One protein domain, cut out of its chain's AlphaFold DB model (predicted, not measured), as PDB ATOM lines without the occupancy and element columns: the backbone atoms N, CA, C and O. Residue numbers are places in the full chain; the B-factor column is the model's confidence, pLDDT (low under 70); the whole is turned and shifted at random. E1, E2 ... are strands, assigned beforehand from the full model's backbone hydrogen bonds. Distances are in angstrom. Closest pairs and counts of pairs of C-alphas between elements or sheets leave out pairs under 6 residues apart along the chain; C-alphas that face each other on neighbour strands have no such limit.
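AT A GLANCE: This is residues 604 to 754 of the 759 residues of the protein "Peptidase S15" of Mycobacterium sp (UniProt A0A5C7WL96). Two strongly twisted sheets lie face to face as a sandwich, E1, E2, E5, E8 and E11 in one and E3, E10, E6 and E7 in the other, with the small sheet of E4 and E9 at one end and the long loop of residues 615 to 643 reaching up to 27 A from the mean of the C-alphas. The strands form a jelly roll, one long hairpin wound over both sheets, with nested antiparallel pairs E2 with E11, E3 with E10, E4 with E9 and E5 with E8. The printed part has 151 residues, no named helix and 11 named strands, E1 to E11 along the chain; its class is all strand, though 69 residues, under half, are in named elements. The first sheet is branched, with antiparallel pairs; the second has the order E3, E10, E6, E7, all antiparallel. The whole is compact, with a radius of gyration of the C-alphas of 15.0 A, and spans 43 by 38 by 21 A.

HOW THE PARTS SIT: Begin at E1, residues 604 to 607, which runs on into E2, residues 610 to 614, at 78 degrees. Both are antiparallel neighbours on one side of E11, residues 742 to 753; look for N 605 and O 751, and N 612 and O 744, each 2.8 A apart. E5, residues 662 to 671, is on the other side of E11, with N 664 and O 750 at 2.8 A, and E8, residues 705 to 710, is its next neighbour, with N 663 and O 709 at 2.9 A. In the facing sheet, E3, residues 644 to 649, is an edge strand beside E10, residues 724 to 729, with N 647 and O 726 at 2.9 A. E6, residues 675 to 682, follows, with N 679 and O 727 at 3.0 A, and forms a hairpin with E7, residues 694 to 697, where N 676 and O 696 are 3.0 A apart. Between the sheets, the closest C-alphas of E1 and E3 are those of Gly 607 and Leu 647, 6.0 A. E4, residues 656 to 659, pairs with E9, residues 714 to 717, by N 657 and O 716 at 2.8 A.

IN THESE COORDINATES: Find C-alpha 604 at (52.866, -41.311, 24.720), where E1 begins. E3 starts at C-alpha 644, (32.735, -44.068, 26.053). E5 measures 25.3 A from first to last C-alpha and bends by 70 degrees at residue 668; E6 measures 23.3 A. E11, 29.4 A, bends by 68 degrees at residue 748 and ends at C-alpha 753, (52.237, -43.304, 30.808).

THE WHOLE: The C-alphas farthest apart, of Gly 628 and Arg 703, are 46.6 A apart. The printed part has no cut; the links E2 to E3, E6 to E7 and E10 to E11 are long. Look for pLDDT under 70 at residues 627 to 633; the mean of the printed part is 92.4.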
ATOM      1  N   THR A 604      53.991 -42.089  25.259       98.19
ATOM      2  CA  THR A 604      52.866 -41.311  24.720       98.19
ATOM      3  C   THR A 604      52.045 -42.101  23.703       98.19
ATOM      4  O   THR A 604      52.569 -42.578  22.698       98.19
ATOM      5  N   THR A 605      50.729 -42.141  23.904       98.19
ATOM      6  CA  THR A 605      49.734 -42.609  22.927       98.19
ATOM      7  C   THR A 605      48.789 -41.467  22.555       98.19
ATOM      8  O   THR A 605      48.372 -40.695  23.417       98.19
ATOM      9  N   THR A 606      48.418 -41.354  21.276       98.38
ATOM     10  CA  THR A 606      47.512 -40.301  20.785       98.38
ATOM     11  C   THR A 606      46.279 -40.864  20.085       98.38
ATOM     12  O   THR A 606      46.382 -41.860  19.373       98.38
ATOM     13  N   GLY A 607      45.139 -40.185  20.206       97.31
ATOM     14  CA  GLY A 607      43.872 -40.549  19.575       97.31
ATOM     15  C   GLY A 607      43.116 -39.344  19.020       97.31
ATOM     16  O   GLY A 607      43.260 -38.224  19.495       97.31
ATOM     17  N   THR A 608      42.269 -39.567  18.015       95.38
ATOM     18  CA  THR A 608      41.515 -38.484  17.356       95.38
ATOM     19  C   THR A 608      40.322 -37.977  18.164       95.38
ATOM     20  O   THR A 608      39.840 -36.888  17.884       95.38
ATOM     21  N   GLY A 609      39.824 -38.761  19.126       95.62
ATOM     22  CA  GLY A 609      38.601 -38.458  19.872       95.62
ATOM     23  C   GLY A 609      37.313 -38.679  19.069       95.62
ATOM     24  O   GLY A 609      37.277 -39.482  18.134       95.62
ATOM     25  N   GLY A 610      36.234 -38.011  19.476       97.94
ATOM     26  CA  GLY A 610      34.902 -38.148  18.897       97.94
ATOM     27  C   GLY A 610      33.803 -37.476  19.722       97.94
ATOM     28  O   GLY A 610      34.060 -36.786  20.709       97.94
ATOM     29  N   TRP A 611      32.555 -37.701  19.313       98.00
ATOM     30  CA  TRP A 611      31.373 -37.191  20.010       98.00
ATOM     31  C   TRP A 611      30.931 -38.131  21.130       98.00
ATOM     32  O   TRP A 611      30.752 -39.326  20.902       98.00
ATOM     33  N   LEU A 612      30.673 -37.573  22.311       97.81
ATOM     34  CA  LEU A 612      30.172 -38.283  23.481       97.81
ATOM     35  C   LEU A 612      28.917 -37.589  24.022       97.81
ATOM     36  O   LEU A 612      28.928 -36.400  24.354       97.81
ATOM     37  N   GLY A 613      27.820 -38.343  24.107       96.44
ATOM     38  CA  GLY A 613      26.598 -37.901  24.773       96.44
ATOM     39  C   GLY A 613      26.748 -38.000  26.289       96.44
ATOM     40  O   GLY A 613      27.185 -39.030  26.801       96.44
ATOM     41  N   LEU A 614      26.377 -36.936  26.998       94.69
ATOM     42  CA  LEU A 614      26.511 -36.825  28.447       94.69
ATOM     43  C   LEU A 614      25.140 -36.855  29.119       94.69
ATOM     44  O   LEU A 614      24.260 -36.060  28.779       94.69
ATOM     45  N   GLY A 615      24.981 -37.732  30.105       87.56
ATOM     46  CA  GLY A 615      23.791 -37.817  30.945       87.56
ATOM     47  C   GLY A 615      23.962 -38.840  32.070       87.56
ATOM     48  O   GLY A 615      24.864 -39.677  31.991       87.56
ATOM     49  N   PRO A 616      23.122 -38.780  33.115       81.88
ATOM     50  CA  PRO A 616      23.237 -39.659  34.268       81.88
ATOM     51  C   PRO A 616      22.880 -41.102  33.912       81.88
ATOM     52  O   PRO A 616      21.939 -41.340  33.152       81.88
ATOM     53  N   ILE A 617      23.604 -42.065  34.485       76.19
ATOM     54  CA  ILE A 617      23.381 -43.516  34.320       76.19
ATOM     55  C   ILE A 617      23.501 -43.996  32.849       76.19
ATOM     56  O   ILE A 617      23.292 -45.172  32.543       76.19
ATOM     57  N   ILE A 618      23.878 -43.134  31.897       75.81
ATOM     58  CA  ILE A 618      23.970 -43.505  30.478       75.81
ATOM     59  C   ILE A 618      25.290 -44.228  30.228       75.81
ATOM     60  O   ILE A 618      26.242 -43.659  29.701       75.81
ATOM     61  N   GLY A 619      25.335 -45.500  30.609       77.88
ATOM     62  CA  GLY A 619      26.408 -46.416  30.238       77.88
ATOM     63  C   GLY A 619      27.803 -46.038  30.680       77.88
ATOM     64  O   GLY A 619      28.759 -46.429  30.009       77.88
ATOM     65  N   GLY A 620      27.885 -45.254  31.753       89.69
ATOM     66  CA  GLY A 620      29.123 -44.852  32.391       89.69
ATOM     67  C   GLY A 620      29.772 -45.955  33.217       89.69
ATOM     68  O   GLY A 620      29.398 -47.125  33.134       89.69
ATOM     69  N   SER A 621      30.769 -45.560  34.002       93.69
ATOM     70  CA  SER A 621      31.563 -46.471  34.821       93.69
ATOM     71  C   SER A 621      30.854 -46.863  36.120       93.69
ATOM     72  O   SER A 621      30.293 -46.025  36.836       93.69
ATOM     73  N   GLY A 622      30.928 -48.144  36.460       87.81
ATOM     74  CA  GLY A 622      30.395 -48.693  37.695       87.81
ATOM     75  C   GLY A 622      28.857 -48.791  37.745       87.81
ATOM     76  O   GLY A 622      28.171 -48.466  36.773       87.81
ATOM     77  N   PRO A 623      28.312 -49.229  38.896       82.38
ATOM     78  CA  PRO A 623      29.079 -49.780  40.007       82.38
ATOM     79  C   PRO A 623      29.638 -51.153  39.630       82.38
ATOM     80  O   PRO A 623      28.969 -51.964  38.981       82.38
ATOM     81  N   GLY A 624      30.870 -51.425  40.047       79.50
ATOM     82  CA  GLY A 624      31.402 -52.779  40.065       79.50
ATOM     83  C   GLY A 624      30.597 -53.651  41.018       79.50
ATOM     84  O   GLY A 624      30.087 -53.183  42.033       79.50
ATOM     85  N   SER A 625      30.482 -54.935  40.695       73.56
ATOM     86  CA  SER A 625      29.955 -55.931  41.628       73.56
ATOM     87  C   SER A 625      31.004 -57.009  41.822       73.56
ATOM     88  O   SER A 625      31.578 -57.501  40.849       73.56
ATOM     89  N   VAL A 626      31.263 -57.356  43.076       70.88
ATOM     90  CA  VAL A 626      32.126 -58.479  43.433       70.88
ATOM     91  C   VAL A 626      31.224 -59.552  44.040       70.88
ATOM     92  O   VAL A 626      30.449 -59.239  44.948       70.88
ATOM     93  N   PRO A 627      31.235 -60.795  43.516       67.94
ATOM     94  CA  PRO A 627      30.396 -61.861  44.038       67.94
ATOM     95  C   PRO A 627      30.597 -62.042  45.534       67.94
ATOM     96  O   PRO A 627      31.715 -62.228  46.005       67.94
ATOM     97  N   GLY A 628      29.489 -61.995  46.266       60.09
ATOM     98  CA  GLY A 628      29.531 -62.098  47.709       60.09
ATOM     99  C   GLY A 628      30.110 -60.869  48.391       60.09
ATOM    100  O   GLY A 628      30.488 -61.033  49.514       60.09
ATOM    101  N   VAL A 629      30.178 -59.673  47.803       64.75
ATOM    102  CA  VAL A 629      30.461 -58.420  48.537       64.75
ATOM    103  C   VAL A 629      29.225 -57.525  48.473       64.75
ATOM    104  O   VAL A 629      28.528 -57.500  47.455       64.75
ATOM    105  N   SER A 630      28.909 -56.809  49.557       61.38
ATOM    106  CA  SER A 630      27.736 -55.925  49.574       61.38
ATOM    107  C   SER A 630      27.856 -54.822  48.507       61.38
ATOM    108  O   SER A 630      28.888 -54.151  48.459       61.38
ATOM    109  N   PRO A 631      26.811 -54.554  47.697       63.97
ATOM    110  CA  PRO A 631      26.843 -53.518  46.657       63.97
ATOM    111  C   PRO A 631      27.153 -52.101  47.161       63.97
ATOM    112  O   PRO A 631      27.588 -51.253  46.389       63.97
ATOM    113  N   VAL A 632      26.927 -51.824  48.450       62.44
ATOM    114  CA  VAL A 632      27.277 -50.529  49.055       62.44
ATOM    115  C   VAL A 632      28.795 -50.378  49.200       62.44
ATOM    116  O   VAL A 632      29.305 -49.269  49.089       62.44
ATOM    117  N   LEU A 633      29.521 -51.485  49.390       62.41
ATOM    118  CA  LEU A 633      30.982 -51.509  49.509       62.41
ATOM    119  C   LEU A 633      31.684 -51.430  48.151       62.41
ATOM    120  O   LEU A 633      32.832 -51.016  48.072       62.41
ATOM    121  N   THR A 634      30.992 -51.789  47.069       71.81
ATOM    122  CA  THR A 634      31.525 -51.722  45.701       71.81
ATOM    123  C   THR A 634      30.990 -50.525  44.914       71.81
ATOM    124  O   THR A 634      31.227 -50.420  43.711       71.81
ATOM    125  N   ILE A 635      30.277 -49.600  45.574       76.25
ATOM    126  CA  ILE A 635      29.625 -48.450  44.926       76.25
ATOM    127  C   ILE A 635      30.620 -47.535  44.204       76.25
ATOM    128  O   ILE A 635      30.277 -46.903  43.203       76.25
ATOM    129  N   GLY A 636      31.854 -47.478  44.710       83.31
ATOM    130  CA  GLY A 636      32.937 -46.702  44.126       83.31
ATOM    131  C   GLY A 636      33.694 -47.415  43.007       83.31
ATOM    132  O   GLY A 636      34.441 -46.752  42.293       83.31
ATOM    133  N   ASN A 637      33.504 -48.728  42.829       88.75
ATOM    134  CA  ASN A 637      34.314 -49.509  41.902       88.75
ATOM    135  C   ASN A 637      33.952 -49.169  40.448       88.75
ATOM    136  O   ASN A 637      32.802 -49.341  40.030       88.75
ATOM    137  N   GLY A 638      34.941 -48.738  39.668       92.06
ATOM    138  CA  GLY A 638      34.809 -48.553  38.230       92.06
ATOM    139  C   GLY A 638      34.600 -49.863  37.464       92.06
ATOM    140  O   GLY A 638      35.067 -50.930  37.859       92.06
ATOM    141  N   THR A 639      33.906 -49.779  36.331       93.50
ATOM    142  CA  THR A 639      33.749 -50.876  35.361       93.50
ATOM    143  C   THR A 639      33.861 -50.342  33.936       93.50
ATOM    144  O   THR A 639      33.664 -49.141  33.720       93.50
ATOM    145  N   PRO A 640      34.159 -51.198  32.939       96.31
ATOM    146  CA  PRO A 640      34.126 -50.783  31.545       96.31
ATOM    147  C   PRO A 640      32.794 -50.125  31.174       96.31
ATOM    148  O   PRO A 640      31.721 -50.709  31.330       96.31
ATOM    149  N   ALA A 641      32.879 -48.906  30.658       96.12
ATOM    150  CA  ALA A 641      31.744 -48.124  30.211       96.12
ATOM    151  C   ALA A 641      31.413 -48.465  28.753       96.12
ATOM    152  O   ALA A 641      32.300 -48.540  27.900       96.12
ATOM    153  N   TRP A 642      30.130 -48.639  28.439       93.94
ATOM    154  CA  TRP A 642      29.687 -48.851  27.055       93.94
ATOM    155  C   TRP A 642      29.395 -47.538  26.320       93.94
ATOM    156  O   TRP A 642      29.425 -47.508  25.091       93.94
ATOM    157  N   ASN A 643      29.151 -46.443  27.049       95.88
ATOM    158  CA  ASN A 643      29.075 -45.088  26.501       95.88
ATOM    159  C   ASN A 643      30.404 -44.358  26.751       95.88
ATOM    160  O   ASN A 643      30.546 -43.607  27.720       95.88
ATOM    161  N   ALA A 644      31.397 -44.622  25.906       97.56
ATOM    162  CA  ALA A 644      32.735 -44.068  26.053       97.56
ATOM    163  C   ALA A 644      33.415 -43.815  24.704       97.56
ATOM    164  O   ALA A 644      33.115 -44.459  23.697       97.56
ATOM    165  N   LEU A 645      34.369 -42.886  24.712       98.25
ATOM    166  CA  LEU A 645      35.400 -42.775  23.689       98.25
ATOM    167  C   LEU A 645      36.577 -43.648  24.109       98.25
ATOM    168  O   LEU A 645      37.077 -43.494  25.221       98.25
ATOM    169  N   ASN A 646      37.012 -44.531  23.214       98.19
ATOM    170  CA  ASN A 646      38.074 -45.489  23.489       98.19
ATOM    171  C   ASN A 646      39.348 -45.111  22.729       98.19
ATOM    172  O   ASN A 646      39.300 -44.809  21.534       98.19
ATOM    173  N   LEU A 647      40.486 -45.191  23.412       98.38
ATOM    174  CA  LEU A 647      41.817 -45.134  22.823       98.38
ATOM    175  C   LEU A 647      42.587 -46.375  23.268       98.38
ATOM    176  O   LEU A 647      42.823 -46.557  24.460       98.38
ATOM    177  N   THR A 648      42.972 -47.220  22.314       97.81
ATOM    178  CA  THR A 648      43.878 -48.341  22.580       97.81
ATOM    179  C   THR A 648      45.275 -47.804  22.850       97.81
ATOM    180  O   THR A 648      45.797 -46.989  22.090       97.81
ATOM    181  N   VAL A 649      45.870 -48.287  23.929       97.44
ATOM    182  CA  VAL A 649      47.186 -47.936  24.441       97.44
ATOM    183  C   VAL A 649      48.002 -49.222  24.470       97.44
ATOM    184  O   VAL A 649      47.547 -50.249  24.972       97.44
ATOM    185  N   THR A 650      49.207 -49.182  23.916       95.88
ATOM    186  CA  THR A 650      50.110 -50.339  23.879       95.88
ATOM    187  C   THR A 650      51.382 -49.965  24.625       95.88
ATOM    188  O   THR A 650      52.327 -49.486  23.991       95.88
ATOM    189  N   PRO A 651      51.403 -50.122  25.963       93.94
ATOM    190  CA  PRO A 651      52.601 -49.839  26.734       93.94
ATOM    191  C   PRO A 651      53.761 -50.733  26.262       93.94
ATOM    192  O   PRO A 651      53.528 -51.792  25.671       93.94
ATOM    193  N   PRO A 652      55.023 -50.342  26.506       92.69
ATOM    194  CA  PRO A 652      56.161 -51.185  26.165       92.69
ATOM    195  C   PRO A 652      56.039 -52.558  26.852       92.69
ATOM    196  O   PRO A 652      55.741 -52.600  28.050       92.69
ATOM    197  N   PRO A 653      56.271 -53.675  26.141       90.62
ATOM    198  CA  PRO A 653      56.191 -55.002  26.745       90.62
ATOM    199  C   PRO A 653      57.223 -55.147  27.865       90.62
ATOM    200  O   PRO A 653      58.278 -54.508  27.829       90.62
ATOM    201  N   ASP A 654      56.908 -55.984  28.856       87.88
ATOM    202  CA  ASP A 654      57.774 -56.279  30.005       87.88
ATOM    203  C   ASP A 654      58.205 -55.025  30.804       87.88
ATOM    204  O   ASP A 654      59.246 -55.014  31.464       87.88
ATOM    205  N   SER A 655      57.410 -53.949  30.745       93.00
ATOM    206  CA  SER A 655      57.625 -52.705  31.496       93.00
ATOM    207  C   SER A 655      56.646 -52.560  32.662       93.00
ATOM    208  O   SER A 655      55.636 -53.259  32.721       93.00
ATOM    209  N   GLN A 656      56.915 -51.627  33.576       95.38
ATOM    210  CA  GLN A 656      55.985 -51.274  34.652       95.38
ATOM    211  C   GLN A 656      55.518 -49.830  34.492       95.38
ATOM    212  O   GLN A 656      56.329 -48.943  34.223       95.38
ATOM    213  N   VAL A 657      54.223 -49.601  34.686       96.25
ATOM    214  CA  VAL A 657      53.613 -48.275  34.785       96.25
ATOM    215  C   VAL A 657      53.332 -48.019  36.257       96.25
ATOM    216  O   VAL A 657      52.482 -48.691  36.844       96.25
ATOM    217  N   VAL A 658      54.082 -47.098  36.862       97.06
ATOM    218  CA  VAL A 658      53.980 -46.812  38.297       97.06
ATOM    219  C   VAL A 658      53.939 -45.304  38.525       97.06
ATOM    220  O   VAL A 658      54.891 -44.587  38.213       97.06
ATOM    221  N   GLY A 659      52.817 -44.825  39.060       96.44
ATOM    222  CA  GLY A 659      52.514 -43.401  39.228       96.44
ATOM    223  C   GLY A 659      51.306 -42.958  38.403       96.44
ATOM    224  O   GLY A 659      50.536 -43.792  37.922       96.44
ATOM    225  N   ALA A 660      51.122 -41.646  38.258       97.19
ATOM    226  CA  ALA A 660      49.966 -41.040  37.600       97.19
ATOM    227  C   ALA A 660      50.161 -40.924  36.076       97.19
ATOM    228  O   ALA A 660      51.036 -40.178  35.622       97.19
ATOM    229  N   PRO A 661      49.330 -41.589  35.251       98.25
ATOM    230  CA  PRO A 661      49.210 -41.258  33.834       98.25
ATOM    231  C   PRO A 661      48.772 -39.804  33.650       98.25
ATOM    232  O   PRO A 661      47.984 -39.293  34.437       98.25
ATOM    233  N   THR A 662      49.217 -39.133  32.591       98.56
ATOM    234  CA  THR A 662      48.748 -37.774  32.271       98.56
ATOM    235  C   THR A 662      47.841 -37.803  31.051       98.56
ATOM    236  O   THR A 662      48.258 -38.219  29.970       98.56
ATOM    237  N   LEU A 663      46.601 -37.335  31.214       98.75
ATOM    238  CA  LEU A 663      45.622 -37.217  30.140       98.75
ATOM    239  C   LEU A 663      45.518 -35.768  29.669       98.75
ATOM    240  O   LEU A 663      45.297 -34.855  30.464       98.75
ATOM    241  N   GLN A 664      45.595 -35.568  28.358       98.75
ATOM    242  CA  GLN A 664      45.324 -34.304  27.689       98.75
ATOM    243  C   GLN A 664      44.363 -34.519  26.519       98.75
ATOM    244  O   GLN A 664      44.454 -35.519  25.814       98.75
ATOM    245  N   PHE A 665      43.448 -33.577  26.295       98.81
ATOM    246  CA  PHE A 665      42.634 -33.539  25.077       98.81
ATOM    247  C   PHE A 665      42.071 -32.141  24.811       98.81
ATOM    248  O   PHE A 665      41.903 -31.334  25.734       98.81
ATOM    249  N   THR A 666      41.751 -31.862  23.546       98.75
ATOM    250  CA  THR A 666      40.932 -30.712  23.145       98.75
ATOM    251  C   THR A 666      39.453 -31.077  23.234       98.75
ATOM    252  O   THR A 666      39.066 -32.231  23.059       98.75
ATOM    253  N   TYR A 667      38.588 -30.117  23.551       98.75
ATOM    254  CA  TYR A 667      37.150 -30.352  23.580       98.75
ATOM    255  C   TYR A 667      36.327 -29.102  23.288       98.75
ATOM    256  O   TYR A 667      36.714 -27.984  23.616       98.75
ATOM    257  N   SER A 668      35.137 -29.305  22.733       98.44
ATOM    258  CA  SER A 668      34.069 -28.303  22.648       98.44
ATOM    259  C   SER A 668      32.719 -28.988  22.842       98.44
ATOM    260  O   SER A 668      32.568 -30.171  22.557       98.44
ATOM    261  N   GLY A 669      31.714 -28.286  23.356       97.69
ATOM    262  CA  GLY A 669      30.416 -28.913  23.594       97.69
ATOM    263  C   GLY A 669      29.407 -27.983  24.234       97.69
ATOM    264  O   GLY A 669      29.758 -26.882  24.652       97.69
ATOM    265  N   LEU A 670      28.157 -28.429  24.313       97.81
ATOM    266  CA  LEU A 670      27.055 -27.701  24.943       97.81
ATOM    267  C   LEU A 670      26.385 -28.593  25.984       97.81
ATOM    268  O   LEU A 670      26.072 -29.749  25.697       97.81
ATOM    269  N   GLY A 671      26.144 -28.060  27.179       96.50
ATOM    270  CA  GLY A 671      25.484 -28.815  28.235       96.50
ATOM    271  C   GLY A 671      25.611 -28.194  29.619       96.50
ATOM    272  O   GLY A 671      26.247 -27.164  29.808       96.50
ATOM    273  N   THR A 672      24.994 -28.858  30.591       93.50
ATOM    274  CA  THR A 672      25.116 -28.567  32.023       93.50
ATOM    275  C   THR A 672      26.204 -29.402  32.696       93.50
ATOM    276  O   THR A 672      26.581 -29.090  33.825       93.50
ATOM    277  N   SER A 673      26.712 -30.453  32.034       93.50
ATOM    278  CA  SER A 673      27.816 -31.241  32.582       93.50
ATOM    279  C   SER A 673      29.060 -30.379  32.813       93.50
ATOM    280  O   SER A 673      29.422 -29.542  31.984       93.50
ATOM    281  N   ARG A 674      29.722 -30.626  33.945       93.88
ATOM    282  CA  ARG A 674      30.982 -29.989  34.355       93.88
ATOM    283  C   ARG A 674      32.152 -30.971  34.395       93.88
ATOM    284  O   ARG A 674      33.269 -30.566  34.706       93.88
ATOM    285  N   THR A 675      31.887 -32.241  34.094       95.00
ATOM    286  CA  THR A 675      32.838 -33.337  34.274       95.00
ATOM    287  C   THR A 675      32.607 -34.406  33.205       95.00
ATOM    288  O   THR A 675      31.466 -34.716  32.857       95.00
ATOM    289  N   VAL A 676      33.691 -34.972  32.685       97.00
ATOM    290  CA  VAL A 676      33.715 -36.298  32.046       97.00
ATOM    291  C   VAL A 676      34.624 -37.197  32.873       97.00
ATOM    292  O   VAL A 676      35.372 -36.694  33.703       97.00
ATOM    293  N   TYR A 677      34.581 -38.507  32.684       97.69
ATOM    294  CA  TYR A 677      35.346 -39.433  33.521       97.69
ATOM    295  C   TYR A 677      36.349 -40.205  32.683       97.69
ATOM    296  O   TYR A 677      36.013 -40.633  31.583       97.69
ATOM    297  N   ALA A 678      37.565 -40.378  33.191       98.31
ATOM    298  CA  ALA A 678      38.623 -41.127  32.532       98.31
ATOM    299  C   ALA A 678      39.012 -42.360  33.351       98.31
ATOM    300  O   ALA A 678      39.102 -42.291  34.573       98.31
ATOM    301  N   GLN A 679      39.252 -43.481  32.676       98.31
ATOM    302  CA  GLN A 679      39.705 -44.727  33.300       98.31
ATOM    303  C   GLN A 679      40.557 -45.549  32.330       98.31
ATOM    304  O   GLN A 679      40.405 -45.420  31.113       98.31
ATOM    305  N   LEU A 680      41.426 -46.404  32.866       98.12
ATOM    306  CA  LEU A 680      42.216 -47.364  32.093       98.12
ATOM    307  C   LEU A 680      41.686 -48.774  32.327       98.12
ATOM    308  O   LEU A 680      41.479 -49.176  33.469       98.12
ATOM    309  N   ILE A 681      41.470 -49.515  31.247       97.56
ATOM    310  CA  ILE A 681      41.059 -50.918  31.271       97.56
ATOM    311  C   ILE A 681      42.248 -51.768  30.859       97.56
ATOM    312  O   ILE A 681      42.865 -51.466  29.845       97.56
ATOM    313  N   ASP A 682      42.535 -52.833  31.598       95.62
ATOM    314  CA  ASP A 682      43.406 -53.900  31.113       95.62
ATOM    315  C   ASP A 682      42.613 -54.825  30.194       95.62
ATOM    316  O   ASP A 682      41.713 -55.540  30.642       95.62
ATOM    317  N   ASP A 683      42.938 -54.815  28.901       95.50
ATOM    318  CA  ASP A 683      42.209 -55.585  27.890       95.50
ATOM    319  C   ASP A 683      42.376 -57.102  28.093       95.50
ATOM    320  O   ASP A 683      41.555 -57.888  27.616       95.50
ATOM    321  N   THR A 684      43.401 -57.523  28.845       91.50
ATOM    322  CA  THR A 684      43.643 -58.929  29.195       91.50
ATOM    323  C   THR A 684      42.603 -59.443  30.186       91.50
ATOM    324  O   THR A 684      42.083 -60.551  30.042       91.50
ATOM    325  N   THR A 685      42.303 -58.646  31.212       90.75
ATOM    326  CA  THR A 685      41.384 -59.022  32.296       90.75
ATOM    327  C   THR A 685      39.974 -58.468  32.101       90.75
ATOM    328  O   THR A 685      39.034 -58.959  32.728       90.75
ATOM    329  N   GLY A 686      39.809 -57.461  31.240       92.62
ATOM    330  CA  GLY A 686      38.566 -56.718  31.049       92.62
ATOM    331  C   GLY A 686      38.187 -55.844  32.248       92.62
ATOM    332  O   GLY A 686      37.019 -55.474  32.383       92.62
ATOM    333  N   LYS A 687      39.134 -55.545  33.144       92.56
ATOM    334  CA  LYS A 687      38.899 -54.786  34.379       92.56
ATOM    335  C   LYS A 687      39.440 -53.370  34.268       92.56
ATOM    336  O   LYS A 687      40.457 -53.135  33.624       92.56
ATOM    337  N   VAL A 688      38.773 -52.439  34.945       95.25
ATOM    338  CA  VAL A 688      39.329 -51.103  35.182       95.25
ATOM    339  C   VAL A 688      40.471 -51.235  36.186       95.25
ATOM    340  O   VAL A 688      40.276 -51.811  37.257       95.25
ATOM    341  N   LEU A 689      41.647 -50.705  35.849       94.31
ATOM    342  CA  LEU A 689      42.822 -50.742  36.716       94.31
ATOM    343  C   LEU A 689      42.507 -50.089  38.066       94.31
ATOM    344  O   LEU A 689      42.038 -48.952  38.124       94.31
ATOM    345  N   GLY A 690      42.713 -50.841  39.148       89.31
ATOM    346  CA  GLY A 690      42.445 -50.385  40.514       89.31
ATOM    347  C   GLY A 690      40.968 -50.074  40.819       89.31
ATOM    348  O   GLY A 690      40.658 -49.533  41.873       89.31
ATOM    349  N   ASN A 691      40.032 -50.370  39.910       91.69
ATOM    350  CA  ASN A 691      38.674 -49.810  39.923       91.69
ATOM    351  C   ASN A 691      38.625 -48.262  39.910       91.69
ATOM    352  O   ASN A 691      37.597 -47.684  40.270       91.69
ATOM    353  N   LEU A 692      39.714 -47.593  39.518       93.56
ATOM    354  CA  LEU A 692      39.884 -46.148  39.660       93.56
ATOM    355  C   LEU A 692      39.236 -45.389  38.501       93.56
ATOM    356  O   LEU A 692      39.351 -45.766  37.332       93.56
ATOM    357  N   VAL A 693      38.564 -44.284  38.830       95.50
ATOM    358  CA  VAL A 693      37.887 -43.422  37.858       95.50
ATOM    359  C   VAL A 693      38.229 -41.969  38.150       95.50
ATOM    360  O   VAL A 693      37.812 -41.418  39.165       95.50
ATOM    361  N   THR A 694      38.933 -41.319  37.227       97.06
ATOM    362  CA  THR A 694      39.360 -39.925  37.373       97.06
ATOM    363  C   THR A 694      38.281 -38.969  36.854       97.06
ATOM    364  O   THR A 694      37.970 -38.998  35.657       97.06
ATOM    365  N   PRO A 695      37.716 -38.075  37.687       96.31
ATOM    366  CA  PRO A 695      36.864 -36.993  37.206       96.31
ATOM    367  C   PRO A 695      37.707 -35.927  36.488       96.31
ATOM    368  O   PRO A 695      38.613 -35.339  37.067       96.31
ATOM    369  N   VAL A 696      37.383 -35.641  35.229       97.56
ATOM    370  CA  VAL A 696      38.056 -34.647  34.386       97.56
ATOM    371  C   VAL A 696      37.160 -33.411  34.225       97.56
ATOM    372  O   VAL A 696      36.082 -33.514  33.627       97.56
ATOM    373  N   PRO A 697      37.570 -32.231  34.724       96.44
ATOM    374  CA  PRO A 697      36.768 -31.016  34.652       96.44
ATOM    375  C   PRO A 697      36.602 -30.532  33.205       96.44
ATOM    376  O   PRO A 697      37.568 -30.429  32.452       96.44
ATOM    377  N   VAL A 698      35.373 -30.171  32.828       96.44
ATOM    378  CA  VAL A 698      35.035 -29.591  31.518       96.44
ATOM    379  C   VAL A 698      34.066 -28.415  31.652       96.44
ATOM    380  O   VAL A 698      33.358 -28.257  32.643       96.44
ATOM    381  N   VAL A 699      34.014 -27.574  30.615       96.88
ATOM    382  CA  VAL A 699      33.099 -26.424  30.518       96.88
ATOM    383  C   VAL A 699      32.434 -26.443  29.146       96.88
ATOM    384  O   VAL A 699      33.107 -26.257  28.133       96.88
ATOM    385  N   LEU A 700      31.122 -26.671  29.112       97.19
ATOM    386  CA  LEU A 700      30.365 -26.923  27.882       97.19
ATOM    387  C   LEU A 700      29.550 -25.698  27.437       97.19
ATOM    388  O   LEU A 700      28.320 -25.697  27.479       97.19
ATOM    389  N   ASP A 701      30.246 -24.646  27.006       97.31
ATOM    390  CA  ASP A 701      29.662 -23.377  26.533       97.31
ATOM    391  C   ASP A 701      29.824 -23.137  25.014       97.31
ATOM    392  O   ASP A 701      29.661 -22.017  24.524       97.31
ATOM    393  N   GLY A 702      30.181 -24.181  24.265       97.19
ATOM    394  CA  GLY A 702      30.393 -24.167  22.818       97.19
ATOM    395  C   GLY A 702      31.792 -23.733  22.371       97.19
ATOM    396  O   GLY A 702      32.090 -23.834  21.183       97.19
ATOM    397  N   ARG A 703      32.659 -23.268  23.278       98.06
ATOM    398  CA  ARG A 703      34.043 -22.898  22.944       98.06
ATOM    399  C   ARG A 703      34.973 -24.102  23.009       98.06
ATOM    400  O   ARG A 703      34.833 -24.948  23.890       98.06
ATOM    401  N   GLU A 704      35.945 -24.118  22.105       98.31
ATOM    402  CA  GLU A 704      37.058 -25.060  22.159       98.31
ATOM    403  C   GLU A 704      37.989 -24.734  23.332       98.31
ATOM    404  O   GLU A 704      38.273 -23.567  23.622       98.31
ATOM    405  N   ARG A 705      38.423 -25.778  24.034       98.56
ATOM    406  CA  ARG A 705      39.318 -25.738  25.190       98.56
ATOM    407  C   ARG A 705      40.251 -26.937  25.163       98.56
ATOM    408  O   ARG A 705      39.991 -27.910  24.467       98.56
ATOM    409  N   THR A 706      41.286 -26.887  25.990       98.44
ATOM    410  CA  THR A 706      42.172 -28.020  26.269       98.44
ATOM    411  C   THR A 706      42.180 -28.264  27.766       98.44
ATOM    412  O   THR A 706      42.214 -27.310  28.543       98.44
ATOM    413  N   VAL A 707      42.160 -29.531  28.168       98.19
ATOM    414  CA  VAL A 707      42.402 -29.949  29.553       98.19
ATOM    415  C   VAL A 707      43.660 -30.804  29.599       98.19
ATOM    416  O   VAL A 707      43.991 -31.493  28.637       98.19
ATOM    417  N   THR A 708      44.403 -30.717  30.695       98.44
ATOM    418  CA  THR A 708      45.519 -31.608  31.016       98.44
ATOM    419  C   THR A 708      45.423 -31.913  32.495       98.44
ATOM    420  O   THR A 708      45.316 -30.982  33.291       98.44
ATOM    421  N   ILE A 709      45.387 -33.191  32.848       97.62
ATOM    422  CA  ILE A 709      45.151 -33.627  34.221       97.62
ATOM    423  C   ILE A 709      45.924 -34.924  34.503       97.62
ATOM    424  O   ILE A 709      45.953 -35.804  33.633       97.62
ATOM    425  N   PRO A 710      46.551 -35.064  35.684       97.44
ATOM    426  CA  PRO A 710      46.988 -36.369  36.155       97.44
ATOM    427  C   PRO A 710      45.763 -37.256  36.409       97.44
ATOM    428  O   PRO A 710      44.784 -36.842  37.026       97.44
ATOM    429  N   MET A 711      45.804 -38.476  35.898       97.62
ATOM    430  CA  MET A 711      44.868 -39.528  36.265       97.62
ATOM    431  C   MET A 711      45.275 -40.146  37.602       97.62
ATOM    432  O   MET A 711      46.368 -39.893  38.111       97.62
ATOM    433  N   ALA A 712      44.394 -40.974  38.155       95.62
ATOM    434  CA  ALA A 712      44.677 -41.726  39.367       95.62
ATOM    435  C   ALA A 712      45.990 -42.517  39.212       95.62
ATOM    436  O   ALA A 712      46.244 -43.107  38.155       95.62
ATOM    437  N   ASN A 713      46.829 -42.507  40.252       96.88
ATOM    438  CA  ASN A 713      48.060 -43.295  40.251       96.88
ATOM    439  C   ASN A 713      47.724 -44.787  40.119       96.88
ATOM    440  O   ASN A 713      46.729 -45.258  40.667       96.88
ATOM    441  N   ILE A 714      48.574 -45.529  39.414       95.69
ATOM    442  CA  ILE A 714      48.445 -46.980  39.238       95.69
ATOM    443  C   ILE A 714      49.787 -47.673  39.479       95.69
ATOM    444  O   ILE A 714      50.842 -47.062  39.312       95.69
ATOM    445  N   GLY A 715      49.734 -48.954  39.846       95.25
ATOM    446  CA  GLY A 715      50.854 -49.891  39.777       95.25
ATOM    447  C   GLY A 715      50.475 -51.043  38.851       95.25
ATOM    448  O   GLY A 715      49.578 -51.819  39.168       95.25
ATOM    449  N   TYR A 716      51.105 -51.128  37.681       95.62
ATOM    450  CA  TYR A 716      50.740 -52.092  36.641       95.62
ATOM    451  C   TYR A 716      51.979 -52.641  35.937       95.62
ATOM    452  O   TYR A 716      52.855 -51.875  35.536       95.62
ATOM    453  N   SER A 717      52.038 -53.956  35.733       95.31
ATOM    454  CA  SER A 717      53.075 -54.605  34.922       95.31
ATOM    455  C   SER A 717      52.517 -54.954  33.545       95.31
ATOM    456  O   SER A 717      51.501 -55.629  33.443       95.31
ATOM    457  N   THR A 718      53.174 -54.536  32.467       92.56
ATOM    458  CA  THR A 718      52.688 -54.751  31.097       92.56
ATOM    459  C   THR A 718      52.923 -56.201  30.657       92.56
ATOM    460  O   THR A 718      54.082 -56.612  30.552       92.56
ATOM    461  N   PRO A 719      51.868 -56.987  30.359       88.31
ATOM    462  CA  PRO A 719      52.023 -58.313  29.769       88.31
ATOM    463  C   PRO A 719      52.672 -58.230  28.371       88.31
ATOM    464  O   PRO A 719      52.479 -57.226  27.687       88.31
ATOM    465  N   PRO A 720      53.352 -59.285  27.880       85.75
ATOM    466  CA  PRO A 720      54.063 -59.260  26.592       85.75
ATOM    467  C   PRO A 720      53.228 -58.803  25.382       85.75
ATOM    468  O   PRO A 720      53.739 -58.103  24.514       85.75
ATOM    469  N   ASP A 721      51.943 -59.165  25.353       84.88
ATOM    470  CA  ASP A 721      50.973 -58.762  24.323       84.88
ATOM    471  C   ASP A 721      49.801 -57.955  24.924       84.88
ATOM    472  O   ASP A 721      48.726 -57.856  24.329       84.88
ATOM    473  N   GLY A 722      49.973 -57.437  26.144       87.44
ATOM    474  CA  GLY A 722      48.923 -56.737  26.874       87.44
ATOM    475  C   GLY A 722      48.692 -55.333  26.329       87.44
ATOM    476  O   GLY A 722      49.633 -54.571  26.104       87.44
ATOM    477  N   THR A 723      47.427 -54.973  26.146       95.44
ATOM    478  CA  THR A 723      47.015 -53.608  25.815       95.44
ATOM    479  C   THR A 723      46.138 -53.040  26.915       95.44
ATOM    480  O   THR A 723      45.496 -53.772  27.674       95.44
ATOM    481  N   LEU A 724      46.131 -51.715  27.000       97.62
ATOM    482  CA  LEU A 724      45.178 -50.983  27.810       97.62
ATOM    483  C   LEU A 724      44.190 -50.254  26.898       97.62
ATOM    484  O   LEU A 724      44.556 -49.776  25.824       97.62
ATOM    485  N   THR A 725      42.967 -50.058  27.369       98.31
ATOM    486  CA  THR A 725      42.019 -49.128  26.753       98.31
ATOM    487  C   THR A 725      41.784 -47.947  27.684       98.31
ATOM    488  O   THR A 725      41.219 -48.101  28.767       98.31
ATOM    489  N   LEU A 726      42.164 -46.744  27.249       98.69
ATOM    490  CA  LEU A 726      41.678 -45.509  27.858       98.69
ATOM    491  C   LEU A 726      40.224 -45.302  27.450       98.69
ATOM    492  O   LEU A 726      39.918 -45.243  26.258       98.69
ATOM    493  N   GLN A 727      39.352 -45.122  28.437       98.69
ATOM    494  CA  GLN A 727      37.981 -44.684  28.224       98.69
ATOM    495  C   GLN A 727      37.771 -43.275  28.757       98.69
ATOM    496  O   GLN A 727      38.060 -43.016  29.922       98.69
ATOM    497  N   ILE A 728      37.190 -42.402  27.932       98.50
ATOM    498  CA  ILE A 728      36.554 -41.154  28.373       98.50
ATOM    499  C   ILE A 728      35.041 -41.368  28.317       98.50
ATOM    500  O   ILE A 728      34.485 -41.578  27.239       98.50
ATOM    501  N   THR A 729      34.369 -41.336  29.465       97.12
ATOM    502  CA  THR A 729      32.955 -41.696  29.612       97.12
ATOM    503  C   THR A 729      32.110 -40.591  30.254       97.12
ATOM    504  O   THR A 729      32.610 -39.598  30.788       97.12
ATOM    505  N   SER A 730      30.794 -40.750  30.132       94.00
ATOM    506  CA  SER A 730      29.785 -39.743  30.457       94.00
ATOM    507  C   SER A 730      29.427 -39.639  31.939       94.00
ATOM    508  O   SER A 730      29.095 -38.549  32.407       94.00
ATOM    509  N   SER A 731      29.481 -40.752  32.670       92.12
ATOM    510  CA  SER A 731      29.096 -40.835  34.077       92.12
ATOM    511  C   SER A 731      29.957 -41.858  34.814       92.12
ATOM    512  O   SER A 731      30.627 -42.689  34.196       92.12
ATOM    513  N   ALA A 732      29.953 -41.783  36.139       92.81
ATOM    514  CA  ALA A 732      30.619 -42.737  37.007       92.81
ATOM    515  C   ALA A 732      29.840 -42.831  38.317       92.81
ATOM    516  O   ALA A 732      29.514 -41.801  38.905       92.81
ATOM    517  N   THR A 733      29.567 -44.045  38.787       88.50
ATOM    518  CA  THR A 733      28.619 -44.267  39.892       88.50
ATOM    519  C   THR A 733      29.050 -43.597  41.195       88.50
ATOM    520  O   THR A 733      28.217 -43.027  41.897       88.50
ATOM    521  N   ASN A 734      30.356 -43.562  41.483       87.94
ATOM    522  CA  ASN A 734      30.888 -42.875  42.662       87.94
ATOM    523  C   ASN A 734      30.636 -41.353  42.653       87.94
ATOM    524  O   ASN A 734      30.687 -40.702  43.692       87.94
ATOM    525  N   PHE A 735      30.371 -40.786  41.476       90.44
ATOM    526  CA  PHE A 735      30.266 -39.353  41.211       90.44
ATOM    527  C   PHE A 735      28.926 -38.978  40.557       90.44
ATOM    528  O   PHE A 735      28.805 -37.918  39.937       90.44
ATOM    529  N   GLU A 736      27.925 -39.854  40.640       85.50
ATOM    530  CA  GLU A 736      26.682 -39.712  39.893       85.50
ATOM    531  C   GLU A 736      25.999 -38.367  40.188       85.50
ATOM    532  O   GLU A 736      25.840 -37.971  41.345       85.50
ATOM    533  N   ASN A 737      25.598 -37.658  39.129       85.06
ATOM    534  CA  ASN A 737      24.939 -36.357  39.211       85.06
ATOM    535  C   ASN A 737      23.791 -36.281  38.199       85.06
ATOM    536  O   ASN A 737      24.002 -36.142  36.994       85.06
ATOM    537  N   PHE A 738      22.562 -36.284  38.711       83.06
ATOM    538  CA  PHE A 738      21.333 -36.298  37.915       83.06
ATOM    539  C   PHE A 738      21.019 -34.979  37.190       83.06
ATOM    540  O   PHE A 738      20.071 -34.922  36.408       83.06
ATOM    541  N   THR A 739      21.799 -33.920  37.422       83.62
ATOM    542  CA  THR A 739      21.666 -32.630  36.715       83.62
ATOM    543  C   THR A 739      22.567 -32.520  35.477       83.62
ATOM    544  O   THR A 739      22.470 -31.552  34.715       83.62
ATOM    545  N   THR A 740      23.432 -33.511  35.256       87.88
ATOM    546  CA  THR A 740      24.356 -33.583  34.121       87.88
ATOM    547  C   THR A 740      23.602 -33.859  32.824       87.88
ATOM    548  O   THR A 740      22.886 -34.845  32.700       87.88
ATOM    549  N   ALA A 741      23.807 -33.020  31.816       93.25
ATOM    550  CA  ALA A 741      23.385 -33.275  30.447       93.25
ATOM    551  C   ALA A 741      24.336 -32.570  29.478       93.25
ATOM    552  O   ALA A 741      24.910 -31.530  29.814       93.25
ATOM    553  N   GLY A 742      24.490 -33.089  28.266       96.19
ATOM    554  CA  GLY A 742      25.223 -32.379  27.224       96.19
ATOM    555  C   GLY A 742      25.704 -33.251  26.083       96.19
ATOM    556  O   GLY A 742      25.458 -34.452  26.030       96.19
ATOM    557  N   LEU A 743      26.421 -32.613  25.171       97.75
ATOM    558  CA  LEU A 743      27.142 -33.254  24.087       97.75
ATOM    559  C   LEU A 743      28.529 -32.615  24.012       97.75
ATOM    560  O   LEU A 743      28.634 -31.389  23.924       97.75
ATOM    561  N   ILE A 744      29.570 -33.441  24.048       98.38
ATOM    562  CA  ILE A 744      30.968 -33.012  23.958       98.38
ATOM    563  C   ILE A 744      31.622 -33.659  22.737       98.38
ATOM    564  O   ILE A 744      31.433 -34.844  22.475       98.38
ATOM    565  N   ASN A 745      32.367 -32.868  21.977       98.56
ATOM    566  CA  ASN A 745      33.291 -33.323  20.953       98.56
ATOM    567  C   ASN A 745      34.697 -33.248  21.537       98.56
ATOM    568  O   ASN A 745      35.164 -32.151  21.843       98.56
ATOM    569  N   VAL A 746      35.336 -34.397  21.711       98.62
ATOM    570  CA  VAL A 746      36.719 -34.516  22.178       98.62
ATOM    571  C   VAL A 746      37.623 -34.704  20.964       98.62
ATOM    572  O   VAL A 746      37.281 -35.468  20.066       98.62
ATOM    573  N   GLY A 747      38.768 -34.034  20.949       98.12
ATOM    574  CA  GLY A 747      39.804 -34.134  19.928       98.12
ATOM    575  C   GLY A 747      41.189 -34.277  20.551       98.12
ATOM    576  O   GLY A 747      41.352 -34.110  21.759       98.12
ATOM    577  N   ASP A 748      42.182 -34.592  19.719       98.00
ATOM    578  CA  ASP A 748      43.611 -34.550  20.069       98.00
ATOM    579  C   ASP A 748      43.940 -35.203  21.423       98.00
ATOM    580  O   ASP A 748      44.646 -34.632  22.258       98.00
ATOM    581  N   ILE A 749      43.384 -36.395  21.662       98.75
ATOM    582  CA  ILE A 749      43.634 -37.142  22.891       98.75
ATOM    583  C   ILE A 749      45.114 -37.502  22.922       98.75
ATOM    584  O   ILE A 749      45.648 -38.051  21.958       98.75
ATOM    585  N   ARG A 750      45.754 -37.242  24.052       98.62
ATOM    586  CA  ARG A 750      47.109 -37.654  24.381       98.62
ATOM    587  C   ARG A 750      47.098 -38.272  25.772       98.62
ATOM    588  O   ARG A 750      46.612 -37.656  26.718       98.62
ATOM    589  N   LEU A 751      47.647 -39.472  25.883       98.75
ATOM    590  CA  LEU A 751      47.882 -40.153  27.145       98.75
ATOM    591  C   LEU A 751      49.373 -40.437  27.281       98.75
ATOM    592  O   LEU A 751      49.945 -41.120  26.432       98.75
ATOM    593  N   ASP A 752      49.966 -39.945  28.358       98.56
ATOM    594  CA  ASP A 752      51.356 -40.193  28.715       98.56
ATOM    595  C   ASP A 752      51.398 -41.160  29.908       98.56
ATOM    596  O   ASP A 752      50.839 -40.865  30.965       98.56
ATOM    597  N   LEU A 753      52.040 -42.320  29.739       98.19
ATOM    598  CA  LEU A 753      52.237 -43.304  30.808       98.19
ATOM    599  C   LEU A 753      53.622 -43.138  31.463       98.19
ATOM    600  O   LEU A 753      54.623 -43.141  30.735       98.19
ATOM    601  N   PRO A 754      53.712 -43.050  32.807       97.31
ATOM    602  CA  PRO A 754      54.985 -43.046  33.519       97.31
ATOM    603  C   PRO A 754      55.584 -44.455  33.520       97.31
ATOM    604  O   PRO A 754      55.105 -45.345  34.220       97.31
TER     605      PRO A 754